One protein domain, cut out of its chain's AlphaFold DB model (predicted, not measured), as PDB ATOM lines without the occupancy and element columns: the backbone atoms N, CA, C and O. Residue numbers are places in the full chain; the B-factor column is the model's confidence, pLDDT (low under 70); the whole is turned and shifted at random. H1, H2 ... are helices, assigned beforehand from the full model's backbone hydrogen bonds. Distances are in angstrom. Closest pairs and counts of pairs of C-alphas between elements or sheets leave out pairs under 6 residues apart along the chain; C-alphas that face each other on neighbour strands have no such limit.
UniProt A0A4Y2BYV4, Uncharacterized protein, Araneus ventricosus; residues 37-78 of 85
ATOM      1  N   SER A  37     141.325 169.052 175.387       91.06
ATOM      2  CA  SER A  37     140.976 170.299 176.077       91.06
ATOM      3  C   SER A  37     141.029 171.500 175.125       91.06
ATOM      4  O   SER A  37     141.611 171.424 174.043       91.06
ATOM      5  N   PHE A  38     140.437 172.628 175.532       90.62
ATOM      6  CA  PHE A  38     140.585 173.891 174.797       90.62
ATOM      7  C   PHE A  38     142.014 174.424 174.831       90.62
ATOM      8  O   PHE A  38     142.446 175.049 173.877       90.62
ATOM      9  N   GLU A  39     142.750 174.159 175.906       93.06
ATOM     10  CA  GLU A  39     144.167 174.500 175.982       93.06
ATOM     11  C   GLU A  39     144.969 173.722 174.942       93.06
ATOM     12  O   GLU A  39     145.707 174.338 174.193       93.06
ATOM     13  N   PHE A  40     144.719 172.417 174.792       91.69
ATOM     14  CA  PHE A  40     145.339 171.612 173.738       91.69
ATOM     15  C   PHE A  40     145.026 172.155 172.338       91.69
ATOM     16  O   PHE A  40     145.908 172.205 171.493       91.69
ATOM     17  N   LEU A  41     143.783 172.596 172.099       92.69
ATOM     18  CA  LEU A  41     143.406 173.246 170.837       92.69
ATOM     19  C   LEU A  41     144.099 174.585 170.613       92.69
ATOM     20  O   LEU A  41     144.153 175.014 169.471       92.69
ATOM     21  N   ARG A  42     144.569 175.247 171.676       94.06
ATOM     22  CA  ARG A  42     145.312 176.508 171.606       94.06
ATOM     23  C   ARG A  42     146.828 176.307 171.589       94.06
ATOM     24  O   ARG A  42     147.558 177.291 171.578       94.06
ATOM     25  N   THR A  43     147.309 175.065 171.603       93.50
ATOM     26  CA  THR A  43     148.741 174.767 171.610       93.50
ATOM     27  C   THR A  43     149.225 174.402 170.212       93.50
ATOM     28  O   THR A  43     148.856 173.352 169.689       93.50
ATOM     29  N   VAL A  44     150.123 175.209 169.646       90.38
ATOM     30  CA  VAL A  44     150.853 174.892 168.404       90.38
ATOM     31  C   VAL A  44     152.340 174.886 168.720       90.38
ATOM     32  O   VAL A  44     152.831 175.819 169.344       90.38
ATOM     33  N   ASP A  45     153.053 173.821 168.350       89.50
ATOM     34  CA  ASP A  45     154.503 173.692 168.569       89.50
ATOM     35  C   ASP A  45     154.965 173.962 170.021       89.50
ATOM     36  O   ASP A  45     156.042 174.498 170.269       89.50
ATOM     37  N   ASN A  46     154.158 173.538 171.003       91.00
ATOM     38  CA  ASN A  46     154.340 173.771 172.449       91.00
ATOM     39  C   ASN A  46     154.159 175.226 172.921       91.00
ATOM     40  O   ASN A  46     154.467 175.531 174.072       91.00
ATOM     41  N   VAL A  47     153.624 176.108 172.078       93.69
ATOM     42  CA  VAL A  47     153.229 177.473 172.445       93.69
ATOM     43  C   VAL A  47     151.716 177.524 172.604       93.69
ATOM     44  O   VAL A  47     150.991 177.117 171.699       93.69
ATOM     45  N   VAL A  48     151.243 178.006 173.755       94.69
ATOM     46  CA  VAL A  48     149.813 178.230 174.017       94.69
ATOM     47  C   VAL A  48     149.462 179.655 173.608       94.69
ATOM     48  O   VAL A  48     150.058 180.596 174.127       94.69
ATOM     49  N   TYR A  49     148.488 179.806 172.717       94.25
ATOM     50  CA  TYR A  49     147.979 181.108 172.291       94.25
ATOM     51  C   TYR A  49     146.751 181.525 173.103       94.25
ATOM     52  O   TYR A  49     146.019 180.689 173.650       94.25
ATOM     53  N   ASP A  50     146.507 182.831 173.173       92.75
ATOM     54  CA  ASP A  50     145.390 183.374 173.940       92.75
ATOM     55  C   ASP A  50     144.063 183.168 173.208       92.75
ATOM     56  O   ASP A  50     143.061 182.794 173.833       92.75
ATOM     57  N   THR A  51     144.068 183.316 171.882       92.69
ATOM     58  CA  THR A  51     142.865 183.241 171.047       92.69
ATOM     59  C   THR A  51     142.851 182.032 170.111       92.69
ATOM     60  O   THR A  51     143.889 181.495 169.701       92.69
ATOM     61  N   PHE A  52     141.650 181.582 169.737       91.62
ATOM     62  CA  PHE A  52     141.507 180.543 168.716       91.62
ATOM     63  C   PHE A  52     141.880 181.074 167.332       91.62
ATOM     64  O   PHE A  52     142.349 180.294 166.505       91.62
ATOM     65  N   LYS A  53     141.714 182.377 167.084       90.06
ATOM     66  CA  LYS A  53     142.172 183.033 165.857       90.06
ATOM     67  C   LYS A  53     143.685 182.945 165.680       90.06
ATOM     68  O   LYS A  53     144.128 182.445 164.652       90.06
ATOM     69  N   GLU A  54     144.468 183.340 166.684       90.56
ATOM     70  CA  GLU A  54     145.935 183.211 166.644       90.56
ATOM     71  C   GLU A  54     146.354 181.756 166.476       90.56
ATOM     72  O   GLU A  54     147.202 181.438 165.647       90.56
ATOM     73  N   THR A  55     145.708 180.845 167.203       92.31
ATOM     74  CA  THR A  55     146.012 179.421 167.055       92.31
ATOM     75  C   THR A  55     145.745 178.939 165.623       92.31
ATOM     76  O   THR A  55     146.573 178.246 165.035       92.31
ATOM     77  N   ALA A  56     144.602 179.306 165.035       90.06
ATOM     78  CA  ALA A  56     144.252 178.942 163.664       90.06
ATOM     79  C   ALA A  56     145.209 179.570 162.638       90.06
ATOM     80  O   ALA A  56     145.561 178.910 161.662       90.06
ATOM     81  N   TYR A  57     145.674 180.794 162.890       88.94
ATOM     82  CA  TYR A  57     146.711 181.457 162.103       88.94
ATOM     83  C   TYR A  57     148.040 180.686 162.152       88.94
ATOM     84  O   TYR A  57     148.580 180.317 161.113       88.94
ATOM     85  N   HIS A  58     148.521 180.320 163.344       89.19
ATOM     86  CA  HIS A  58     149.751 179.533 163.507       89.19
ATOM     87  C   HIS A  58     149.632 178.090 162.991       89.19
ATOM     88  O   HIS A  58     150.613 177.503 162.535       89.19
ATOM     89  N   HIS A  59     148.424 177.525 162.974       85.81
ATOM     90  CA  HIS A  59     148.134 176.268 162.282       85.81
ATOM     91  C   HIS A  59     148.039 176.407 160.752       85.81
ATOM     92  O   HIS A  59     147.799 175.402 160.083       85.81
ATOM     93  N   HIS A  60     148.246 177.605 160.191       84.19
ATOM     94  CA  HIS A  60     148.115 177.908 158.760       84.19
ATOM     95  C   HIS A  60     146.710 177.592 158.210       84.19
ATOM     96  O   HIS A  60     146.545 177.212 157.052       84.19
ATOM     97  N   LEU A  61     145.686 177.703 159.062       82.38
ATOM     98  CA  LEU A  61     144.278 177.487 158.706       82.38
ATOM     99  C   LEU A  61     143.572 178.787 158.313       82.38
ATOM    100  O   LEU A  61     142.490 178.739 157.729       82.38
ATOM    101  N   LEU A  62     144.171 179.925 158.660       79.00
ATOM    102  CA  LEU A  62     143.773 181.262 158.243       79.00
ATOM    103  C   LEU A  62     144.976 181.911 157.563       79.00
ATOM    104  O   LEU A  62     146.084 181.851 158.096       79.00
ATOM    105  N   GLU A  63     144.759 182.506 156.396       69.38
ATOM    106  CA  GLU A  63     145.745 183.395 155.778       69.38
ATOM    107  C   GLU A  63     145.732 184.748 156.503       69.38
ATOM    108  O   GLU A  63     144.730 185.114 157.123       69.38
ATOM    109  N   SER A  64     146.858 185.466 156.468       67.00
ATOM    110  CA  SER A  64     146.916 186.839 156.978       67.00
ATOM    111  C   SER A  64     146.000 187.722 156.131       67.00
ATOM    112  O   SER A  64     146.004 187.626 154.905       67.00
ATOM    113  N   ASP A  65     145.227 188.593 156.774       69.88
ATOM    114  CA  ASP A  65     144.469 189.632 156.067       69.88
ATOM    115  C   ASP A  65     145.366 190.840 155.703       69.88
ATOM    116  O   ASP A  65     144.902 191.772 155.040       69.88
ATOM    117  N   GLU A  66     146.651 190.829 156.089       69.81
ATOM    118  CA  GLU A  66     147.608 191.930 155.877       69.81
ATOM    119  C   GLU A  66     147.700 192.368 154.416       69.81
ATOM    120  O   GLU A  66     147.759 193.562 154.114       69.81
ATOM    121  N   GLU A  67     147.706 191.425 153.479       61.16
ATOM    122  CA  GLU A  67     147.792 191.734 152.060       61.16
ATOM    123  C   GLU A  67     146.566 192.511 151.571       61.16
ATOM    124  O   GLU A  67     146.703 193.407 150.732       61.16
ATOM    125  N   TRP A  68     145.381 192.205 152.107       68.62
ATOM    126  CA  TRP A  68     144.136 192.889 151.765       68.62
ATOM    127  C   TRP A  68     144.064 194.274 152.397       68.62
ATOM    128  O   TRP A  68     143.687 195.229 151.713       68.62
ATOM    129  N   GLU A  69     144.470 194.400 153.661       76.31
ATOM    130  CA  GLU A  69     144.558 195.690 154.349       76.31
ATOM    131  C   GLU A  69     145.529 196.629 153.631       76.31
ATOM    132  O   GLU A  69     145.153 197.747 153.275       76.31
ATOM    133  N   ARG A  70     146.727 196.143 153.287       77.50
ATOM    134  CA  ARG A  70     147.713 196.923 152.533       77.50
ATOM    135  C   ARG A  70     147.189 197.343 151.159       77.50
ATOM    136  O   ARG A  70     147.370 198.489 150.763       77.50
ATOM    137  N   CYS A  71     146.501 196.453 150.438       78.81
ATOM    138  CA  CYS A  71     145.893 196.810 149.150       78.81
ATOM    139  C   CYS A  71     144.837 197.918 149.288       78.81
ATOM    140  O   CYS A  71     144.725 198.770 148.406       78.81
ATOM    141  N   LEU A  72     144.048 197.910 150.366       82.88
ATOM    142  CA  LEU A  72     143.044 198.942 150.624       82.88
ATOM    143  C   LEU A  72     143.683 200.280 151.014       82.88
ATOM    144  O   LEU A  72     143.214 201.320 150.552       82.88
ATOM    145  N   GLU A  73     144.754 200.267 151.807       83.81
ATOM    146  CA  GLU A  73     145.532 201.469 152.132       83.81
ATOM    147  C   GLU A  73     146.201 202.070 150.892       83.81
ATOM    148  O   GLU A  73     146.098 203.280 150.652       83.81
ATOM    149  N   ASP A  74     146.819 201.235 150.058       79.94
ATOM    150  CA  ASP A  74     147.405 201.651 148.784       79.94
ATOM    151  C   ASP A  74     146.328 202.242 147.863       79.94
ATOM    152  O   ASP A  74     146.515 203.314 147.291       79.94
ATOM    153  N   ALA A  75     145.154 201.612 147.759       82.69
ATOM    154  CA  ALA A  75     144.043 202.135 146.961       82.69
ATOM    155  C   ALA A  75     143.484 203.458 147.513       82.69
ATOM    156  O   ALA A  75     143.113 204.340 146.737       82.69
ATOM    157  N   ALA A  76     143.432 203.618 148.839       81.12
ATOM    158  CA  ALA A  76     142.990 204.851 149.489       81.12
ATOM    159  C   ALA A  76     143.990 206.003 149.302       81.12
ATOM    160  O   ALA A  76     143.589 207.169 149.241       81.12
ATOM    161  N   THR A  77     145.283 205.694 149.202       78.62
ATOM    162  CA  THR A  77     146.351 206.680 148.980       78.62
ATOM    163  C   THR A  77     146.629 206.941 147.498       78.62
ATOM    164  O   THR A  77     147.160 208.001 147.150       78.62
ATOM    165  N   TYR A  78     146.220 206.035 146.608       79.75
ATOM    166  CA  TYR A  78     146.391 206.171 145.169       79.75
ATOM    167  C   TYR A  78     145.512 207.292 144.595       79.75
ATOM    168  O   TYR A  78     144.308 207.147 144.382       79.75
TER     169      TYR A  78
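AT A GLANCE: This is residues 37 to 78 of the 85 residues of an uncharacterized protein of Araneus ventricosus (UniProt A0A4Y2BYV4). One helix, H3, sticks out with residues 63 to 65 and 78 as a free arm from a small head, in which the short helices H1 and H2 are joined by a loop that folds back on itself at residues 43 to 48. The arm makes much of the length. The printed part has 42 residues, with three named helices in the order H1, H2, H3 and no named strand; its class is all helix. It is extended, with a radius of gyration of the C-alphas of 14.5 A and spans of 47 by 15 by 13 A.

IN THESE COORDINATES: H3, residues 66 to 77, is 16.3 A long and ends at C-alpha 77 (146.351, 206.680, 148.980). H2 is residues 52 to 58, 9.8 A. H1, residues 38 to 41, begins at C-alpha 38 (140.585, 173.891, 174.797).

HOW THE PARTS SIT: H3 is apart from H1 and H2. H1 and H2 are close but not clearly touching; their closest C-alphas, Leu 41 and Thr 55, are 7.7 A apart. Residues 43 to 44 pair with 47 to 48, antiparallel. In H2 and H3 every O i to N i+4 pair is within hydrogen-bond range; H1 is too short for one.

THE WHOLE: The C-alphas farthest apart, Ser 37 and Tyr 78, are 47.7 A apart. The printed part has no cut, and both links are short. Residues 63 to 68 have pLDDT under 70.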